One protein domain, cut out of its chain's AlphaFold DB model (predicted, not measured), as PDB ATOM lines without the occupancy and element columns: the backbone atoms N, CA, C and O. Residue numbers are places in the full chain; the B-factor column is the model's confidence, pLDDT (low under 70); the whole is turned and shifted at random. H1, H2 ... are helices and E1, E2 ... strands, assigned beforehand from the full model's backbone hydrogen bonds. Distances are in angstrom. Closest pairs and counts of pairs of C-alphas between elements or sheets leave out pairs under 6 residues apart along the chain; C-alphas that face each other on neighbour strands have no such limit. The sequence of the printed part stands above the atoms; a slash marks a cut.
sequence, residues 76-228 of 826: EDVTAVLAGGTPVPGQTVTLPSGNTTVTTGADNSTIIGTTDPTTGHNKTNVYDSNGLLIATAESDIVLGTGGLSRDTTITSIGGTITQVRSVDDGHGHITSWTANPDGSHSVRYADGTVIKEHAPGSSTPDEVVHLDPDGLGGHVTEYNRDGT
ATOM      1  N   GLU A  76     132.517 174.144 246.836       48.91
ATOM      2  CA  GLU A  76     132.179 173.262 247.958       48.91
ATOM      3  C   GLU A  76     133.268 172.214 248.274       48.91
ATOM      4  O   GLU A  76     133.496 171.940 249.454       48.91
ATOM      5  N   ASP A  77     134.024 171.717 247.284       51.53
ATOM      6  CA  ASP A  77     135.071 170.700 247.516       51.53
ATOM      7  C   ASP A  77     136.308 171.266 248.234       51.53
ATOM      8  O   ASP A  77     136.878 170.627 249.119       51.53
ATOM      9  N   VAL A  78     136.704 172.503 247.921       53.59
ATOM     10  CA  VAL A  78     137.869 173.160 248.545       53.59
ATOM     11  C   VAL A  78     137.580 173.485 250.016       53.59
ATOM     12  O   VAL A  78     138.438 173.333 250.886       53.59
ATOM     13  N   THR A  79     136.340 173.871 250.317       55.62
ATOM     14  CA  THR A  79     135.925 174.290 251.663       55.62
ATOM     15  C   THR A  79     135.883 173.111 252.645       55.62
ATOM     16  O   THR A  79     136.254 173.263 253.810       55.62
ATOM     17  N   ALA A  80     135.497 171.915 252.181       52.62
ATOM     18  CA  ALA A  80     135.501 170.696 252.993       52.62
ATOM     19  C   ALA A  80     136.924 170.176 253.283       52.62
ATOM     20  O   ALA A  80     137.183 169.651 254.367       52.62
ATOM     21  N   VAL A  81     137.857 170.370 252.347       53.91
ATOM     22  CA  VAL A  81     139.271 169.985 252.486       53.91
ATOM     23  C   VAL A  81     140.021 170.903 253.455       53.91
ATOM     24  O   VAL A  81     140.785 170.425 254.294       53.91
ATOM     25  N   LEU A  82     139.769 172.213 253.406       55.97
ATOM     26  CA  LEU A  82     140.441 173.195 254.267       55.97
ATOM     27  C   LEU A  82     140.055 173.082 255.753       55.97
ATOM     28  O   LEU A  82     140.802 173.542 256.617       55.97
ATOM     29  N   ALA A  83     138.942 172.420 256.081       55.28
ATOM     30  CA  ALA A  83     138.552 172.146 257.467       55.28
ATOM     31  C   ALA A  83     139.478 171.130 258.181       55.28
ATOM     32  O   ALA A  83     139.478 171.067 259.411       55.28
ATOM     33  N   GLY A  84     140.290 170.368 257.432       55.88
ATOM     34  CA  GLY A  84     141.245 169.381 257.957       55.88
ATOM     35  C   GLY A  84     142.652 169.919 258.253       55.88
ATOM     36  O   GLY A  84     143.491 169.166 258.740       55.88
ATOM     37  N   GLY A  85     142.904 171.205 257.989       56.09
ATOM     38  CA  GLY A  85     144.231 171.822 258.027       56.09
ATOM     39  C   GLY A  85     144.887 171.824 256.645       56.09
ATOM     40  O   GLY A  85     145.058 170.779 256.022       56.09
ATOM     41  N   THR A  86     145.237 173.010 256.147       63.06
ATOM     42  CA  THR A  86     145.892 173.184 254.844       63.06
ATOM     43  C   THR A  86     147.264 172.498 254.849       63.06
ATOM     44  O   THR A  86     148.043 172.751 255.776       63.06
ATOM     45  N   PRO A  87     147.598 171.653 253.853       70.88
ATOM     46  CA  PRO A  87     148.939 171.093 253.734       70.88
ATOM     47  C   PRO A  87     149.974 172.214 253.640       70.88
ATOM     48  O   PRO A  87     149.748 173.219 252.961       70.88
ATOM     49  N   VAL A  88     151.112 172.038 254.313       79.81
ATOM     50  CA  VAL A  88     152.242 172.976 254.236       79.81
ATOM     51  C   VAL A  88     152.769 172.997 252.789       79.81
ATOM     52  O   VAL A  88     152.706 171.960 252.125       79.81
ATOM     53  N   PRO A  89     153.288 174.125 252.266       82.94
ATOM     54  CA  PRO A  89     153.871 174.161 250.924       82.94
ATOM     55  C   PRO A  89     154.890 173.036 250.695       82.94
ATOM     56  O   PRO A  89     155.769 172.798 251.526       82.94
ATOM     57  N   GLY A  90     154.741 172.323 249.580       78.56
ATOM     58  CA  GLY A  90     155.516 171.130 249.228       78.56
ATOM     59  C   GLY A  90     154.974 169.809 249.793       78.56
ATOM     60  O   GLY A  90     155.563 168.759 249.542       78.56
ATOM     61  N   GLN A  91     153.868 169.821 250.543       82.25
ATOM     62  CA  GLN A  91     153.276 168.618 251.125       82.25
ATOM     63  C   GLN A  91     152.112 168.085 250.281       82.25
ATOM     64  O   GLN A  91     151.286 168.840 249.771       82.25
ATOM     65  N   THR A  92     152.016 166.756 250.194       87.31
ATOM     66  CA  THR A  92     150.827 166.042 249.706       87.31
ATOM     67  C   THR A  92     150.134 165.352 250.874       87.31
ATOM     68  O   THR A  92     150.784 164.663 251.663       87.31
ATOM     69  N   VAL A  93     148.821 165.524 250.985       85.75
ATOM     70  CA  VAL A  93     147.972 164.870 251.984       85.75
ATOM     71  C   VAL A  93     146.922 164.034 251.263       85.75
ATOM     72  O   VAL A  93     146.183 164.540 250.423       85.75
ATOM     73  N   THR A  94     146.836 162.753 251.612       85.62
ATOM     74  CA  THR A  94     145.733 161.885 251.191       85.62
ATOM     75  C   THR A  94     144.616 161.980 252.222       85.62
ATOM     76  O   THR A  94     144.854 161.787 253.417       85.62
ATOM     77  N   LEU A  95     143.396 162.278 251.779       81.88
ATOM     78  CA  LEU A  95     142.237 162.351 252.665       81.88
ATOM     79  C   LEU A  95     141.865 160.958 253.203       81.88
ATOM     80  O   LEU A  95     142.170 159.950 252.562       81.88
ATOM     81  N   PRO A  96     141.149 160.864 254.343       75.19
ATOM     82  CA  PRO A  96     140.784 159.584 254.961       75.19
ATOM     83  C   PRO A  96     139.995 158.623 254.063       75.19
ATOM     84  O   PRO A  96     139.988 157.422 254.318       75.19
ATOM     85  N   SER A  97     139.340 159.130 253.014       77.62
ATOM     86  CA  SER A  97     138.670 158.305 252.004       77.62
ATOM     87  C   SER A  97     139.640 157.456 251.173       77.62
ATOM     88  O   SER A  97     139.192 156.537 250.496       77.62
ATOM     89  N   GLY A  98     140.941 157.772 251.180       82.38
ATOM     90  CA  GLY A  98     141.978 157.123 250.368       82.38
ATOM     91  C   GLY A  98     141.955 157.504 248.884       82.38
ATOM     92  O   GLY A  98     142.918 157.233 248.176       82.38
ATOM     93  N   ASN A  99     140.891 158.169 248.432       86.12
ATOM     94  CA  ASN A  99     140.605 158.419 247.019       86.12
ATOM     95  C   ASN A  99     140.890 159.859 246.583       86.12
ATOM     96  O   ASN A  99     140.810 160.157 245.398       86.12
ATOM     97  N   THR A 100     141.195 160.756 247.520       87.44
ATOM     98  CA  THR A 100     141.491 162.160 247.223       87.44
ATOM     99  C   THR A 100     142.857 162.529 247.771       87.44
ATOM    100  O   THR A 100     143.145 162.281 248.944       87.44
ATOM    101  N   THR A 101     143.681 163.147 246.936       89.06
ATOM    102  CA  THR A 101     144.969 163.730 247.301       89.06
ATOM    103  C   THR A 101     144.919 165.239 247.130       89.06
ATOM    104  O   THR A 101     144.289 165.763 246.214       89.06
ATOM    105  N   VAL A 102     145.579 165.945 248.039       88.31
ATOM    106  CA  VAL A 102     145.693 167.400 248.025       88.31
ATOM    107  C   VAL A 102     147.165 167.735 248.157       88.31
ATOM    108  O   VAL A 102     147.790 167.393 249.161       88.31
ATOM    109  N   THR A 103     147.720 168.384 247.144       88.94
ATOM    110  CA  THR A 103     149.118 168.810 247.111       88.94
ATOM    111  C   THR A 103     149.172 170.327 247.079       88.94
ATOM    112  O   THR A 103     148.591 170.941 246.187       88.94
ATOM    113  N   THR A 104     149.892 170.929 248.023       87.06
ATOM    114  CA  THR A 104     150.182 172.368 247.995       87.06
ATOM    115  C   THR A 104     151.557 172.570 247.366       87.06
ATOM    116  O   THR A 104     152.552 172.053 247.878       87.06
ATOM    117  N   GLY A 105     151.632 173.295 246.255       81.06
ATOM    118  CA  GLY A 105     152.882 173.678 245.605       81.06
ATOM    119  C   GLY A 105     153.725 174.622 246.467       81.06
ATOM    120  O   GLY A 105     153.241 175.221 247.428       81.06
ATOM    121  N   ALA A 106     155.008 174.769 246.122       77.50
ATOM    122  CA  ALA A 106     155.911 175.708 246.801       77.50
ATOM    123  C   ALA A 106     155.480 177.181 246.634       77.50
ATOM    124  O   ALA A 106     155.820 178.030 247.452       77.50
ATOM    125  N   ASP A 107     154.708 177.467 245.587       79.88
ATOM    126  CA  ASP A 107     154.106 178.757 245.253       79.88
ATOM    127  C   ASP A 107     152.691 178.943 245.837       79.88
ATOM    128  O   ASP A 107     152.004 179.899 245.483       79.88
ATOM    129  N   ASN A 108     152.248 178.043 246.724       80.94
ATOM    130  CA  ASN A 108     150.883 177.938 247.254       80.94
ATOM    131  C   ASN A 108     149.798 177.569 246.227       80.94
ATOM    132  O   ASN A 108     148.614 177.639 246.562       80.94
ATOM    133  N   SER A 109     150.147 177.143 245.009       87.00
ATOM    134  CA  SER A 109     149.168 176.486 244.135       87.00
ATOM    135  C   SER A 109     148.604 175.238 244.820       87.00
ATOM    136  O   SER A 109     149.278 174.597 245.628       87.00
ATOM    137  N   THR A 110     147.351 174.889 244.543       88.62
ATOM    138  CA  THR A 110     146.717 173.700 245.131       88.62
ATOM    139  C   THR A 110     146.330 172.732 244.029       88.62
ATOM    140  O   THR A 110     145.616 173.091 243.101       88.62
ATOM    141  N   ILE A 111     146.767 171.485 244.139       91.69
ATOM    142  CA  ILE A 111     146.409 170.402 243.226       91.69
ATOM    143  C   ILE A 111     145.524 169.428 243.994       91.69
ATOM    144  O   ILE A 111     145.937 168.894 245.021       91.69
ATOM    145  N   ILE A 112     144.311 169.192 243.505       91.62
ATOM    146  CA  ILE A 112     143.366 168.239 244.093       91.62
ATOM    147  C   ILE A 112     143.164 167.097 243.106       91.62
ATOM    148  O   ILE A 112     142.530 167.286 242.069       91.62
ATOM    149  N   GLY A 113     143.697 165.922 243.427       93.12
ATOM    150  CA  GLY A 113     143.483 164.685 242.683       93.12
ATOM    151  C   GLY A 113     142.366 163.863 243.316       93.12
ATOM    152  O   GLY A 113     142.341 163.691 244.528       93.12
ATOM    153  N   THR A 114     141.446 163.338 242.515       92.12
ATOM    154  CA  THR A 114     140.401 162.404 242.948       92.12
ATOM    155  C   THR A 114     140.411 161.184 242.045       92.12
ATOM    156  O   THR A 114     140.377 161.325 240.826       92.12
ATOM    157  N   THR A 115     140.432 159.996 242.634       90.44
ATOM    158  CA  THR A 115     140.372 158.712 241.936       90.44
ATOM    159  C   THR A 115     139.044 158.034 242.234       90.44
ATOM    160  O   THR A 115     138.716 157.787 243.393       90.44
ATOM    161  N   ASP A 116     138.286 157.685 241.200       88.81
ATOM    162  CA  ASP A 116     137.159 156.770 241.350       88.81
ATOM    163  C   ASP A 116     137.705 155.338 241.516       88.81
ATOM    164  O   ASP A 116     138.301 154.794 240.581       88.81
ATOM    165  N   PRO A 117     137.509 154.694 242.681       82.75
ATOM    166  CA  PRO A 117     138.055 153.366 242.950       82.75
ATOM    167  C   PRO A 117     137.421 152.261 242.092       82.75
ATOM    168  O   PRO A 117     137.957 151.155 242.033       82.75
ATOM    169  N   THR A 118     136.281 152.526 241.449       84.56
ATOM    170  CA  THR A 118     135.545 151.544 240.638       84.56
ATOM    171  C   THR A 118     136.013 151.558 239.190       84.56
ATOM    172  O   THR A 118     136.190 150.506 238.581       84.56
ATOM    173  N   THR A 119     136.190 152.755 238.632       86.81
ATOM    174  CA  THR A 119     136.528 152.948 237.215       86.81
ATOM    175  C   THR A 119     138.022 153.186 236.996       86.81
ATOM    176  O   THR A 119     138.517 152.991 235.889       86.81
ATOM    177  N   GLY A 120     138.756 153.591 238.039       85.75
ATOM    178  CA  GLY A 120     140.143 154.043 237.932       85.75
ATOM    179  C   GLY A 120     140.294 155.418 237.269       85.75
ATOM    180  O   GLY A 120     141.430 155.834 237.005       85.75
ATOM    181  N   HIS A 121     139.170 156.098 237.004       90.88
ATOM    182  CA  HIS A 121     139.118 157.459 236.487       90.88
ATOM    183  C   HIS A 121     139.746 158.417 237.497       90.88
ATOM    184  O   HIS A 121     139.374 158.426 238.673       90.88
ATOM    185  N   ASN A 122     140.689 159.231 237.036       91.44
ATOM    186  CA  ASN A 122     141.345 160.245 237.846       91.44
ATOM    187  C   ASN A 122     140.937 161.630 237.370       91.44
ATOM    188  O   ASN A 122     141.099 161.949 236.201       91.44
ATOM    189  N   LYS A 123     140.515 162.487 238.290       94.50
ATOM    190  CA  LYS A 123     140.284 163.903 238.035       94.50
ATOM    191  C   LYS A 123     141.222 164.733 238.889       94.50
ATOM    192  O   LYS A 123     141.198 164.631 240.110       94.50
ATOM    193  N   THR A 124     142.028 165.563 238.249       93.69
ATOM    194  CA  THR A 124     142.981 166.459 238.897       93.69
ATOM    195  C   THR A 124     142.602 167.896 238.590       93.69
ATOM    196  O   THR A 124     142.607 168.305 237.435       93.69
ATOM    197  N   ASN A 125     142.296 168.677 239.616       93.38
ATOM    198  CA  ASN A 125     142.076 170.114 239.497       93.38
ATOM    199  C   ASN A 125     143.312 170.856 239.995       93.38
ATOM    200  O   ASN A 125     143.806 170.566 241.084       93.38
ATOM    201  N   VAL A 126     143.787 171.815 239.212       91.25
ATOM    202  CA  VAL A 126     144.911 172.680 239.561       91.25
ATOM    203  C   VAL A 126     144.372 174.079 239.801       91.25
ATOM    204  O   VAL A 126     143.765 174.679 238.913       91.25
ATOM    205  N   TYR A 127     144.614 174.590 240.996       89.69
ATOM    206  CA  TYR A 127     144.266 175.932 241.421       89.69
ATOM    207  C   TYR A 127     145.537 176.761 241.571       89.69
ATOM    208  O   TYR A 127     146.550 176.263 242.069       89.69
ATOM    209  N   ASP A 128     145.487 178.023 241.157       87.44
ATOM    210  CA  ASP A 128     146.555 178.971 241.458       87.44
ATOM    211  C   ASP A 128     146.604 179.300 242.962       87.44
ATOM    212  O   ASP A 128     145.793 178.832 243.768       87.44
ATOM    213  N   SER A 129     147.562 180.137 243.349       84.44
ATOM    214  CA  SER A 129     147.728 180.587 244.732       84.44
ATOM    215  C   SER A 129     146.569 181.441 245.268       84.44
ATOM    216  O   SER A 129     146.493 181.668 246.475       84.44
ATOM    217  N   ASN A 130     145.647 181.880 244.405       81.88
ATOM    218  CA  ASN A 130     144.427 182.605 244.767       81.88
ATOM    219  C   ASN A 130     143.205 181.676 244.873       81.88
ATOM    220  O   ASN A 130     142.098 182.147 245.146       81.88
ATOM    221  N   GLY A 131     143.379 180.372 244.642       84.44
ATOM    222  CA  GLY A 131     142.287 179.403 244.603       84.44
ATOM    223  C   GLY A 131     141.467 179.445 243.310       84.44
ATOM    224  O   GLY A 131     140.374 178.876 243.270       84.44
ATOM    225  N   LEU A 132     141.953 180.100 242.251       85.50
ATOM    226  CA  LEU A 132     141.315 180.084 240.935       85.50
ATOM    227  C   LEU A 132     141.692 178.798 240.196       85.50
ATOM    228  O   LEU A 132     142.870 178.484 240.057       85.50
ATOM    229  N   LEU A 133     140.697 178.068 239.688       90.00
ATOM    230  CA  LEU A 133     140.924 176.872 238.873       90.00
ATOM    231  C   LEU A 133     141.612 177.257 237.556       90.00
ATOM    232  O   LEU A 133     140.989 177.884 236.704       90.00
ATOM    233  N   ILE A 134     142.868 176.857 237.373       91.94
ATOM    234  CA  ILE A 134     143.652 177.157 236.164       91.94
ATOM    235  C   ILE A 134     143.655 176.012 235.150       91.94
ATOM    236  O   ILE A 134     143.780 176.264 233.949       91.94
ATOM    237  N   ALA A 135     143.487 174.769 235.606       93.12
ATOM    238  CA  ALA A 135     143.372 173.608 234.734       93.12
ATOM    239  C   ALA A 135     142.648 172.439 235.414       93.12
ATOM    240  O   ALA A 135     142.740 172.250 236.627       93.12
ATOM    241  N   THR A 136     142.001 171.607 234.605       94.00
ATOM    242  CA  THR A 136     141.470 170.302 235.007       94.00
ATOM    243  C   THR A 136     142.056 169.234 234.095       94.00
ATOM    244  O   THR A 136     141.989 169.370 232.878       94.00
ATOM    245  N   ALA A 137     142.616 168.173 234.664       94.12
ATOM    246  CA  ALA A 137     143.058 166.987 233.947       94.12
ATOM    247  C   ALA A 137     142.178 165.792 234.327       94.12
ATOM    248  O   ALA A 137     142.043 165.476 235.505       94.12
ATOM    249  N   GLU A 138     141.592 165.128 233.342       95.06
ATOM    250  CA  GLU A 138     140.777 163.925 233.523       95.06
ATOM    251  C   GLU A 138     141.458 162.759 232.817       95.06
ATOM    252  O   GLU A 138     141.736 162.854 231.624       95.06
ATOM    253  N   SER A 139     141.762 161.686 233.548       93.69
ATOM    254  CA  SER A 139     142.496 160.528 233.049       93.69
ATOM    255  C   SER A 139     141.706 159.233 233.195       93.69
ATOM    256  O   SER A 139     141.370 158.834 234.309       93.69
ATOM    257  N   ASP A 140     141.537 158.509 232.095       91.94
ATOM    258  CA  ASP A 140     140.887 157.203 232.025       91.94
ATOM    259  C   ASP A 140     141.891 156.094 231.716       91.94
ATOM    260  O   ASP A 140     142.830 156.273 230.939       91.94
ATOM    261  N   ILE A 141     141.692 154.918 232.312       89.00
ATOM    262  CA  ILE A 141     142.457 153.724 231.945       89.00
ATOM    263  C   ILE A 141     141.978 153.238 230.575       89.00
ATOM    264  O   ILE A 141     140.787 153.009 230.365       89.00
ATOM    265  N   VAL A 142     142.913 152.996 229.656       88.56
ATOM    266  CA  VAL A 142     142.588 152.404 228.356       88.56
ATOM    267  C   VAL A 142     142.239 150.928 228.556       88.56
ATOM    268  O   VAL A 142     143.070 150.116 228.983       88.56
ATOM    269  N   LEU A 143     140.994 150.561 228.250       85.44
ATOM    270  CA  LEU A 143     140.508 149.191 228.413       85.44
ATOM    271  C   LEU A 143     141.354 148.190 227.611       85.44
ATOM    272  O   LEU A 143     141.738 148.438 226.473       85.44
ATOM    273  N   GLY A 144     141.630 147.032 228.218       84.62
ATOM    274  CA  GLY A 144     142.414 145.958 227.598       84.62
ATOM    275  C   GLY A 144     143.934 146.078 227.758       84.62
ATOM    276  O   GLY A 144     144.640 145.143 227.401       84.62
ATOM    277  N   THR A 145     144.441 147.162 228.351       85.12
ATOM    278  CA  THR A 145     145.891 147.368 228.580       85.12
ATOM    279  C   THR A 145     146.384 146.859 229.939       85.12
ATOM    280  O   THR A 145     147.543 147.041 230.290       85.12
ATOM    281  N   GLY A 146     145.506 146.260 230.751       85.06
ATOM    282  CA  GLY A 146     145.852 145.824 232.110       85.06
ATOM    283  C   GLY A 146     146.185 146.974 233.069       85.06
ATOM    284  O   GLY A 146     146.821 146.739 234.089       85.06
ATOM    285  N   GLY A 147     145.773 148.206 232.749       84.50
ATOM    286  CA  GLY A 147     146.102 149.400 233.534       84.50
ATOM    287  C   GLY A 147     147.413 150.079 233.133       84.50
ATOM    288  O   GLY A 147     147.746 151.107 233.715       84.50
ATOM    289  N   LEU A 148     148.128 149.539 232.140       87.50
ATOM    290  CA  LEU A 148     149.409 150.077 231.676       87.50
ATOM    291  C   LEU A 148     149.257 151.329 230.813       87.50
ATOM    292  O   LEU A 148     150.229 152.046 230.616       87.50
ATOM    293  N   SER A 149     148.069 151.624 230.282       90.25
ATOM    294  CA  SER A 149     147.856 152.839 229.490       90.25
ATOM    295  C   SER A 149     146.743 153.715 230.041       90.25
ATOM    296  O   SER A 149     145.710 153.220 230.501       90.25
ATOM    297  N   ARG A 150     146.943 155.031 229.956       91.62
ATOM    298  CA  ARG A 150     145.980 156.053 230.365       91.62
ATOM    299  C   ARG A 150     145.822 157.122 229.293       91.62
ATOM    300  O   ARG A 150     146.823 157.615 228.781       91.62
ATOM    301  N   ASP A 151     144.583 157.512 229.033       93.06
ATOM    302  CA  ASP A 151     144.240 158.693 228.243       93.06
ATOM    303  C   ASP A 151     143.906 159.827 229.194       93.06
ATOM    304  O   ASP A 151     143.105 159.640 230.096       93.06
ATOM    305  N   THR A 152     144.517 160.987 229.010       93.25
ATOM    306  CA  THR A 152     144.347 162.173 229.842       93.25
ATOM    307  C   THR A 152     143.915 163.344 228.980       93.25
ATOM    308  O   THR A 152     144.577 163.674 228.003       93.25
ATOM    309  N   THR A 153     142.833 164.007 229.357       93.12
ATOM    310  CA  THR A 153     142.389 165.263 228.754       93.12
ATOM    311  C   THR A 153     142.649 166.390 229.736       93.12
ATOM    312  O   THR A 153     142.101 166.392 230.834       93.12
ATOM    313  N   ILE A 154     143.480 167.352 229.349       91.12
ATOM    314  CA  ILE A 154     143.789 168.547 230.130       91.12
ATOM    315  C   ILE A 154     143.029 169.716 229.514       91.12
ATOM    316  O   ILE A 154     143.223 170.034 228.345       91.12
ATOM    317  N   THR A 155     142.181 170.365 230.302       90.81
ATOM    318  CA  THR A 155     141.424 171.554 229.913       90.81
ATOM    319  C   THR A 155     141.925 172.742 230.722       90.81
ATOM    320  O   THR A 155     141.838 172.736 231.950       90.81
ATOM    321  N   SER A 156     142.465 173.760 230.052       87.88
ATOM    322  CA  SER A 156     142.855 175.017 230.697       87.88
ATOM    323  C   SER A 156     141.627 175.864 231.049       87.88
ATOM    324  O   SER A 156     140.547 175.686 230.482       87.88
ATOM    325  N   ILE A 157     141.795 176.859 231.923       86.38
ATOM    326  CA  ILE A 157     140.745 177.846 232.238       86.38
ATOM    327  C   ILE A 157     140.231 178.598 230.996       86.38
ATOM    328  O   ILE A 157     139.073 179.004 230.946       86.38
ATOM    329  N   GLY A 158     141.072 178.742 229.964       81.81
ATOM    330  CA  GLY A 158     140.705 179.339 228.677       81.81
ATOM    331  C   GLY A 158     139.911 178.406 227.755       81.81
ATOM    332  O   GLY A 158     139.609 178.791 226.628       81.81
ATOM    333  N   GLY A 159     139.601 177.183 228.199       87.00
ATOM    334  CA  GLY A 159     138.916 176.157 227.408       87.00
ATOM    335  C   GLY A 159     139.817 175.461 226.389       87.00
ATOM    336  O   GLY A 159     139.323 174.754 225.512       87.00
ATOM    337  N   THR A 160     141.132 175.665 226.474       85.19
ATOM    338  CA  THR A 160     142.108 175.010 225.604       85.19
ATOM    339  C   THR A 160     142.278 173.558 226.034       85.19
ATOM    340  O   THR A 160     142.501 173.301 227.215       85.19
ATOM    341  N   ILE A 161     142.187 172.625 225.086       88.06
ATOM    342  CA  ILE A 161     142.246 171.186 225.353       88.06
ATOM    343  C   ILE A 161     143.568 170.616 224.839       88.06
ATOM    344  O   ILE A 161     143.902 170.791 223.668       88.06
ATOM    345  N   THR A 162     144.265 169.881 225.701       88.81
ATOM    346  CA  THR A 162     145.430 169.055 225.370       88.81
ATOM    347  C   THR A 162     145.097 167.607 225.703       88.81
ATOM    348  O   THR A 162     144.600 167.327 226.794       88.81
ATOM    349  N   GLN A 163     145.370 166.674 224.794       91.19
ATOM    350  CA  GLN A 163     145.182 165.244 225.063       91.19
ATOM    351  C   GLN A 163     146.528 164.551 225.198       91.19
ATOM    352  O   GLN A 163     147.421 164.784 224.393       91.19
ATOM    353  N   VAL A 164     146.670 163.694 226.202       91.56
ATOM    354  CA  VAL A 164     147.888 162.938 226.483       91.56
ATOM    355  C   VAL A 164     147.531 161.466 226.623       91.56
ATOM    356  O   VAL A 164     146.714 161.120 227.465       91.56
ATOM    357  N   ARG A 165     148.161 160.579 225.861       92.94
ATOM    358  CA  ARG A 165     148.155 159.139 226.143       92.94
ATOM    359  C   ARG A 165     149.484 158.765 226.759       92.94
ATOM    360  O   ARG A 165     150.511 159.040 226.158       92.94
ATOM    361  N   SER A 166     149.472 158.118 227.913       91.56
ATOM    362  CA  SER A 166     150.668 157.588 228.570       91.56
ATOM    363  C   SER A 166     150.602 156.066 228.591       91.56
ATOM    364  O   SER A 166     149.560 155.506 228.927       91.56
ATOM    365  N   VAL A 167     151.695 155.401 228.228       91.38
ATOM    366  CA  VAL A 167     151.834 153.940 228.203       91.38
ATOM    367  C   VAL A 167     153.069 153.561 229.014       91.38
ATOM    368  O   VAL A 167     154.181 153.944 228.659       91.38
ATOM    369  N   ASP A 168     152.852 152.827 230.101       86.44
ATOM    370  CA  ASP A 168     153.879 152.159 230.899       86.44
ATOM    371  C   ASP A 168     154.302 150.859 230.194       86.44
ATOM    372  O   ASP A 168     153.451 150.087 229.738       86.44
ATOM    373  N   ASP A 169     155.604 150.609 230.088       86.25
ATOM    374  CA  ASP A 169     156.148 149.371 229.514       86.25
ATOM    375  C   ASP A 169     156.109 148.172 230.486       86.25
ATOM    376  O   ASP A 169     156.491 147.059 230.118       86.25
ATOM    377  N   GLY A 170     155.637 148.379 231.719       83.19
ATOM    378  CA  GLY A 170     155.600 147.387 232.796       83.19
ATOM    379  C   GLY A 170     156.880 147.332 233.634       83.19
ATOM    380  O   GLY A 170     156.955 146.558 234.594       83.19
ATOM    381  N   HIS A 171     157.880 148.149 233.308       83.81
ATOM    382  CA  HIS A 171     159.135 148.308 234.038       83.81
ATOM    383  C   HIS A 171     159.248 149.683 234.714       83.81
ATOM    384  O   HIS A 171     160.297 150.003 235.274       83.81
ATOM    385  N   GLY A 172     158.160 150.464 234.725       81.38
ATOM    386  CA  GLY A 172     158.118 151.812 235.294       81.38
ATOM    387  C   GLY A 172     158.613 152.886 234.327       81.38
ATOM    388  O   GLY A 172     158.831 154.028 234.734       81.38
ATOM    389  N   HIS A 173     158.797 152.536 233.055       85.31
ATOM    390  CA  HIS A 173     159.135 153.467 231.994       85.31
ATOM    391  C   HIS A 173     157.859 153.893 231.274       85.31
ATOM    392  O   HIS A 173     157.076 153.057 230.835       85.31
ATOM    393  N   ILE A 174     157.656 155.200 231.114       86.62
ATOM    394  CA  ILE A 174     156.431 155.737 230.519       86.62
ATOM    395  C   ILE A 174     156.771 156.433 229.204       86.62
ATOM    396  O   ILE A 174     157.574 157.362 229.180       86.62
ATOM    397  N   THR A 175     156.106 156.021 228.124       88.19
ATOM    398  CA  THR A 175     156.051 156.790 226.872       88.19
ATOM    399  C   THR A 175     154.751 157.582 226.836       88.19
ATOM    400  O   THR A 175     153.694 157.032 227.140       88.19
ATOM    401  N   SER A 176     154.803 158.869 226.496       90.00
ATOM    402  CA  SER A 176     153.615 159.726 226.416       90.00
ATOM    403  C   SER A 176     153.483 160.398 225.055       90.00
ATOM    404  O   SER A 176     154.439 161.001 224.585       90.00
ATOM    405  N   TRP A 177     152.295 160.346 224.456       91.94
ATOM    406  CA  TRP A 177     151.921 161.059 223.234       91.94
ATOM    407  C   TRP A 177     151.001 162.211 223.606       91.94
ATOM    408  O   TRP A 177     149.978 161.981 224.242       91.94
ATOM    409  N   THR A 178     151.335 163.427 223.200       90.06
ATOM    410  CA  THR A 178     150.567 164.643 223.458       90.06
ATOM    411  C   THR A 178     150.050 165.197 222.139       90.06
ATOM    412  O   THR A 178     150.833 165.421 221.223       90.06
ATOM    413  N   ALA A 179     148.747 165.438 222.039       88.06
ATOM    414  CA  ALA A 179     148.142 166.247 220.991       88.06
ATOM    415  C   ALA A 179     147.956 167.667 221.532       88.06
ATOM    416  O   ALA A 179     147.197 167.886 222.486       88.06
ATOM    417  N   ASN A 180     148.685 168.615 220.949       81.38
ATOM    418  CA  ASN A 180     148.707 170.000 221.387       81.38
ATOM    419  C   ASN A 180     147.547 170.800 220.769       81.38
ATOM    420  O   ASN A 180     147.050 170.466 219.689       81.38
ATOM    421  N   PRO A 181     147.133 171.907 221.409       77.50
ATOM    422  CA  PRO A 181     146.006 172.713 220.937       77.50
ATOM    423  C   PRO A 181     146.219 173.380 219.572       77.50
ATOM    424  O   PRO A 181     145.253 173.703 218.885       77.50
ATOM    425  N   ASP A 182     147.475 173.600 219.187       77.19
ATOM    426  CA  ASP A 182     147.873 174.162 217.893       77.19
ATOM    427  C   ASP A 182     147.867 173.121 216.754       77.19
ATOM    428  O   ASP A 182     148.172 173.455 215.610       77.19
ATOM    429  N   GLY A 183     147.505 171.868 217.055       81.31
ATOM    430  CA  GLY A 183     147.490 170.748 216.116       81.31
ATOM    431  C   GLY A 183     148.839 170.044 215.953       81.31
ATOM    432  O   GLY A 183     148.919 169.100 215.166       81.31
ATOM    433  N   SER A 184     149.884 170.485 216.661       83.31
ATOM    434  CA  SER A 184     151.143 169.743 216.761       83.31
ATOM    435  C   SER A 184     150.994 168.529 217.679       83.31
ATOM    436  O   SER A 184     150.070 168.445 218.492       83.31
ATOM    437  N   HIS A 185     151.919 167.585 217.566       86.19
ATOM    438  CA  HIS A 185     152.000 166.421 218.434       86.19
ATOM    439  C   HIS A 185     153.386 166.346 219.059       86.19
ATOM    440  O   HIS A 185     154.369 166.806 218.484       86.19
ATOM    441  N   SER A 186     153.485 165.759 220.243       87.88
ATOM    442  CA  SER A 186     154.780 165.388 220.794       87.88
ATOM    443  C   SER A 186     154.761 163.997 221.401       87.88
ATOM    444  O   SER A 186     153.753 163.554 221.945       87.88
ATOM    445  N   VAL A 187     155.879 163.290 221.303       88.75
ATOM    446  CA  VAL A 187     156.088 161.976 221.903       88.75
ATOM    447  C   VAL A 187     157.278 162.072 222.829       88.75
ATOM    448  O   VAL A 187     158.371 162.401 222.392       88.75
ATOM    449  N   ARG A 188     157.076 161.780 224.109       86.69
ATOM    450  CA  ARG A 188     158.151 161.641 225.087       86.69
ATOM    451  C   ARG A 188     158.369 160.167 225.367       86.69
ATOM    452  O   ARG A 188     157.487 159.529 225.936       86.69
ATOM    453  N   TYR A 189     159.526 159.646 224.993       86.00
ATOM    454  CA  TYR A 189     159.967 158.300 225.328       86.00
ATOM    455  C   TYR A 189     160.571 158.258 226.729       86.00
ATOM    456  O   TYR A 189     160.939 159.276 227.324       86.00
ATOM    457  N   ALA A 190     160.674 157.048 227.266       80.94
ATOM    458  CA  ALA A 190     161.176 156.836 228.612       80.94
ATOM    459  C   ALA A 190     162.673 157.114 228.787       80.94
ATOM    460  O   ALA A 190     163.114 157.387 229.900       80.94
ATOM    461  N   ASP A 191     163.445 157.065 227.704       80.19
ATOM    462  CA  ASP A 191     164.863 157.430 227.694       80.19
ATOM    463  C   ASP A 191     165.089 158.954 227.736       80.19
ATOM    464  O   ASP A 191     166.230 159.403 227.740       80.19
ATOM    465  N   GLY A 192     164.010 159.744 227.786       75.75
ATOM    466  CA  GLY A 192     164.053 161.203 227.796       75.75
ATOM    467  C   GLY A 192     163.958 161.838 226.410       75.75
ATOM    468  O   GLY A 192     163.820 163.059 226.343       75.75
ATOM    469  N   THR A 193     163.966 161.049 225.332       80.31
ATOM    470  CA  THR A 193     163.802 161.556 223.964       80.31
ATOM    471  C   THR A 193     162.412 162.164 223.792       80.31
ATOM    472  O   THR A 193     161.401 161.527 224.092       80.31
ATOM    473  N   VAL A 194     162.349 163.394 223.289       84.56
ATOM    474  CA  VAL A 194     161.113 164.098 222.949       84.56
ATOM    475  C   VAL A 194     161.104 164.365 221.452       84.56
ATOM    476  O   VAL A 194     161.951 165.087 220.947       84.56
ATOM    477  N   ILE A 195     160.132 163.806 220.744       86.50
ATOM    478  CA  ILE A 195     159.855 164.133 219.346       86.50
ATOM    479  C   ILE A 195     158.709 165.131 219.333       86.50
ATOM    480  O   ILE A 195     157.702 164.908 220.000       86.50
ATOM    481  N   LYS A 196     158.837 166.219 218.584       85.31
ATOM    482  CA  LYS A 196     157.776 167.190 218.346       85.31
ATOM    483  C   LYS A 196     157.497 167.254 216.850       85.31
ATOM    484  O   LYS A 196     158.319 167.728 216.071       85.31
ATOM    485  N   GLU A 197     156.317 166.784 216.481       83.75
ATOM    486  CA  GLU A 197     155.790 166.827 215.122       83.75
ATOM    487  C   GLU A 197     154.893 168.051 214.986       83.75
ATOM    488  O   GLU A 197     153.956 168.247 215.767       83.75
ATOM    489  N   HIS A 198     155.148 168.905 214.003       80.75
ATOM    490  CA  HIS A 198     154.341 170.112 213.846       80.75
ATOM    491  C   HIS A 198     152.992 169.833 213.174       80.75
ATOM    492  O   HIS A 198     152.782 168.812 212.520       80.75
ATOM    493  N   ALA A 199     152.047 170.765 213.336       79.81
ATOM    494  CA  ALA A 199     150.723 170.632 212.743       79.81
ATOM    495  C   ALA A 199     150.813 170.422 211.217       79.81
ATOM    496  O   ALA A 199     151.630 171.085 210.560       79.81
ATOM    497  N   PRO A 200     149.962 169.564 210.619       74.62
ATOM    498  CA  PRO A 200     149.944 169.356 209.176       74.62
ATOM    499  C   PRO A 200     149.851 170.687 208.417       74.62
ATOM    500  O   PRO A 200     148.898 171.447 208.577       74.62
ATOM    501  N   GLY A 201     150.856 170.974 207.586       77.00
ATOM    502  CA  GLY A 201     150.958 172.228 206.831       77.00
ATOM    503  C   GLY A 201     151.907 173.278 207.422       77.00
ATOM    504  O   GLY A 201     152.313 174.165 206.671       77.00
ATOM    505  N   SER A 202     152.361 173.147 208.676       77.81
ATOM    506  CA  SER A 202     153.300 174.089 209.310       77.81
ATOM    507  C   SER A 202     154.661 174.138 208.612       77.81
ATOM    508  O   SER A 202     155.233 173.097 208.300       77.81
ATOM    509  N   SER A 203     155.210 175.333 208.379       77.75
ATOM    510  CA  SER A 203     156.543 175.514 207.778       77.75
ATOM    511  C   SER A 203     157.706 175.195 208.722       77.75
ATOM    512  O   SER A 203     158.854 175.261 208.296       77.75
ATOM    513  N   THR A 204     157.426 174.900 209.988       77.31
ATOM    514  CA  THR A 204     158.426 174.577 211.008       77.31
ATOM    515  C   THR A 204     158.920 173.128 210.861       77.31
ATOM    516  O   THR A 204     158.093 172.251 210.599       77.31
ATOM    517  N   PRO A 205     160.234 172.867 210.998       82.00
ATOM    518  CA  PRO A 205     160.809 171.521 210.928       82.00
ATOM    519  C   PRO A 205     160.404 170.667 212.133       82.00
ATOM    520  O   PRO A 205     160.108 171.208 213.195       82.00
ATOM    521  N   ASP A 206     160.388 169.343 211.981       82.75
ATOM    522  CA  ASP A 206     160.157 168.434 213.111       82.75
ATOM    523  C   ASP A 206     161.397 168.384 214.003       82.75
ATOM    524  O   ASP A 206     162.524 168.410 213.511       82.75
ATOM    525  N   GLU A 207     161.193 168.320 215.315       86.69
ATOM    526  CA  GLU A 207     162.257 168.483 216.306       86.69
ATOM    527  C   GLU A 207     162.395 167.212 217.148       86.69
ATOM    528  O   GLU A 207     161.412 166.694 217.679       86.69
ATOM    529  N   VAL A 208     163.619 166.708 217.296       86.88
ATOM    530  CA  VAL A 208     163.955 165.609 218.203       86.88
ATOM    531  C   VAL A 208     164.921 166.130 219.251       86.88
ATOM    532  O   VAL A 208     166.066 166.444 218.945       86.88
ATOM    533  N   VAL A 209     164.461 166.206 220.493       87.31
ATOM    534  CA  VAL A 209     165.243 166.651 221.643       87.31
ATOM    535  C   VAL A 209     165.656 165.439 222.458       87.31
ATOM    536  O   VAL A 209     164.821 164.623 222.847       87.31
ATOM    537  N   HIS A 210     166.935 165.346 222.779       85.50
ATOM    538  CA  HIS A 210     167.470 164.361 223.700       85.50
ATOM    539  C   HIS A 210     168.215 165.089 224.810       85.50
ATOM    540  O   HIS A 210     169.170 165.822 224.555       85.50
ATOM    541  N   LEU A 211     167.756 164.916 226.042       79.19
ATOM    542  CA  LEU A 211     168.377 165.531 227.208       79.19
ATOM    543  C   LEU A 211     169.487 164.625 227.738       79.19
ATOM    544  O   LEU A 211     169.329 163.404 227.780       79.19
ATOM    545  N   ASP A 212     170.582 165.224 228.192       79.06
ATOM    546  CA  ASP A 212     171.602 164.493 228.933       79.06
ATOM    547  C   ASP A 212     171.010 163.939 230.248       79.06
ATOM    548  O   ASP A 212     170.064 164.516 230.796       79.06
ATOM    549  N   PRO A 213     171.559 162.846 230.818       75.06
ATOM    550  CA  PRO A 213     171.015 162.229 232.034       75.06
ATOM    551  C   PRO A 213     170.942 163.149 233.262       75.06
ATOM    552  O   PRO A 213     170.178 162.874 234.186       75.06
ATOM    553  N   ASP A 214     171.756 164.206 233.307       77.69
ATOM    554  CA  ASP A 214     171.739 165.208 234.377       77.69
ATOM    555  C   ASP A 214     170.730 166.346 234.133       77.69
ATOM    556  O   ASP A 214     170.494 167.156 235.030       77.69
ATOM    557  N   GLY A 215     170.120 166.398 232.944       76.50
ATOM    558  CA  GLY A 215     169.180 167.430 232.513       76.50
ATOM    559  C   GLY A 215     169.802 168.813 232.303       76.50
ATOM    560  O   GLY A 215     169.062 169.777 232.105       76.50
ATOM    561  N   LEU A 216     171.130 168.939 232.375       74.25
ATOM    562  CA  LEU A 216     171.831 170.220 232.242       74.25
ATOM    563  C   LEU A 216     172.257 170.509 230.799       74.25
ATOM    564  O   LEU A 216     172.501 171.668 230.456       74.25
ATOM    565  N   GLY A 217     172.336 169.473 229.969       86.88
ATOM    566  CA  GLY A 217     172.624 169.561 228.546       86.88
ATOM    567  C   GLY A 217     171.694 168.694 227.708       86.88
ATOM    568  O   GLY A 217     170.745 168.080 228.209       86.88
ATOM    569  N   GLY A 218     171.960 168.670 226.413       89.31
ATOM    570  CA  GLY A 218     171.251 167.831 225.466       89.31
ATOM    571  C   GLY A 218     171.617 168.152 224.027       89.31
ATOM    572  O   GLY A 218     172.421 169.041 223.746       89.31
ATOM    573  N   HIS A 219     170.999 167.426 223.107       91.94
ATOM    574  CA  HIS A 219     171.072 167.703 221.684       91.94
ATOM    575  C   HIS A 219     169.672 167.771 221.087       91.94
ATOM    576  O   HIS A 219     168.775 167.012 221.451       91.94
ATOM    577  N   VAL A 220     169.495 168.695 220.157       90.38
ATOM    578  CA  VAL A 220     168.289 168.867 219.360       90.38
ATOM    579  C   VAL A 220     168.645 168.546 217.919       90.38
ATOM    580  O   VAL A 220     169.653 169.028 217.415       90.38
ATOM    581  N   THR A 221     167.841 167.732 217.252       90.75
ATOM    582  CA  THR A 221     167.938 167.492 215.811       90.75
ATOM    583  C   THR A 221     166.655 167.969 215.160       90.75
ATOM    584  O   THR A 221     165.583 167.430 215.424       90.75
ATOM    585  N   GLU A 222     166.768 168.972 214.305       90.31
ATOM    586  CA  GLU A 222     165.681 169.443 213.461       90.31
ATOM    587  C   GLU A 222     165.758 168.757 212.097       90.31
ATOM    588  O   GLU A 222     166.803 168.776 211.440       90.31
ATOM    589  N   TYR A 223     164.646 168.175 211.655       86.94
ATOM    590  CA  TYR A 223     164.489 167.584 210.332       86.94
ATOM    591  C   TYR A 223     163.765 168.575 209.420       86.94
ATOM    592  O   TYR A 223     162.549 168.775 209.504       86.94
ATOM    593  N   ASN A 224     164.524 169.211 208.530       84.56
ATOM    594  CA  ASN A 224     163.988 170.139 207.547       84.56
ATOM    595  C   ASN A 224     163.181 169.389 206.477       84.56
ATOM    596  O   ASN A 224     163.468 168.247 206.117       84.56
ATOM    597  N   ARG A 225     162.183 170.063 205.893       79.44
ATOM    598  CA  ARG A 225     161.327 169.479 204.840       79.44
ATOM    599  C   ARG A 225     162.075 169.071 203.569       79.44
ATOM    600  O   ARG A 225     161.561 168.261 202.804       79.44
ATOM    601  N   ASP A 226     163.244 169.650 203.321       85.25
ATOM    602  CA  ASP A 226     164.115 169.282 202.201       85.25
ATOM    603  C   ASP A 226     164.951 168.017 202.480       85.25
ATOM    604  O   ASP A 226     165.744 167.605 201.635       85.25
ATOM    605  N   GLY A 227     164.746 167.378 203.638       86.31
ATOM    606  CA  GLY A 227     165.460 166.184 204.082       86.31
ATOM    607  C   GLY A 227     166.804 166.482 204.742       86.31
ATOM    608  O   GLY A 227     167.502 165.545 205.126       86.31
ATOM    609  N   THR A 228     167.183 167.756 204.870       90.69
ATOM    610  CA  THR A 228     168.389 168.145 205.602       90.69
ATOM    611  C   THR A 228     168.147 168.166 207.107       90.69
ATOM    612  O   THR A 228     167.008 168.216 207.572       90.69
TER     613      THR A 228
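What this domain is: This is residues 76 to 228 of the 826 residues of an uncharacterized protein of Nocardia seriolae (UniProt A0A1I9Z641). The model is one long, open sheet of twelve strands, twisted and curled like part of a barrel that does not close, with a small helix, H1, at one end beside E2 and E3. The strands follow each other across the sheet as they do along the chain, up to E12 at the far end, and the row of strands makes the longest axis. The 153 printed residues hold one named helix and then twelve named strands, E1 to E12, in that order across the sheet, all antiparallel; the class is mostly strand. The whole is loose, with a radius of gyration of the C-alphas of 18.5 A, and elongated, spanning 61 by 37 by 33 A.

How they stand to each other: H1, residues 76 to 82, is on the sheet but only grazes it, with its residues 77 to 81; every O i to N i+4 pair in H1 is within hydrogen-bond range. The edge strand E1, residues 92 to 94, forms a hairpin with E2, residues 100 to 104, where N 93 and O 102 are 2.8 A apart. E3, residues 110 to 115, is antiparallel to E2, with N 101 and O 113 at 2.8 A. E4, residues 122 to 127, is antiparallel to E3, with N 114 and O 123 at 2.7 A. E5, residues 133 to 141, has N 137 at 2.8 A from O 124 of E4. E6, residues 149 to 156, has N 153 at 2.8 A from O 138 of E5. E7, residues 161 to 168, stands at 158 degrees to E6 by direction, with N 152 and O 164 at 2.7 A. E8, residues 174 to 179, has N 177 at 2.8 A from O 165 of E7. E9, residues 185 to 188, has N 186 at 2.8 A from O 178 of E8. E10, residues 194 to 197, has N 195 at 2.8 A from O 187 of E9. E11, residues 206 to 211, has N 209 at 2.8 A from O 194 of E10. The other edge strand, E12, residues 218 to 223, has N 221 at 2.8 A from O 208 of E11. E1 to E12 form a meander, each strand the antiparallel neighbour of the one before; E1 and E12 are apart.

Where its parts are: H1 begins at C-alpha 76 (132.179, 173.262, 247.958) and is 10.4 A long. E5, the longest strand by residues, measures 24.2 A and begins at C-alpha 133 (140.924, 176.872, 238.873); E7 measures 23.0 A and E6 22.8 A. E12 ends at C-alpha 223 (164.489, 167.584, 210.332).

The domain as a whole: The C-alphas farthest apart, those of Ala 83 and Asp 226, are 61.0 A apart. The printed part has no cut and no long link. Its mean pLDDT is 83.6; residues 76 to 86 are under 70.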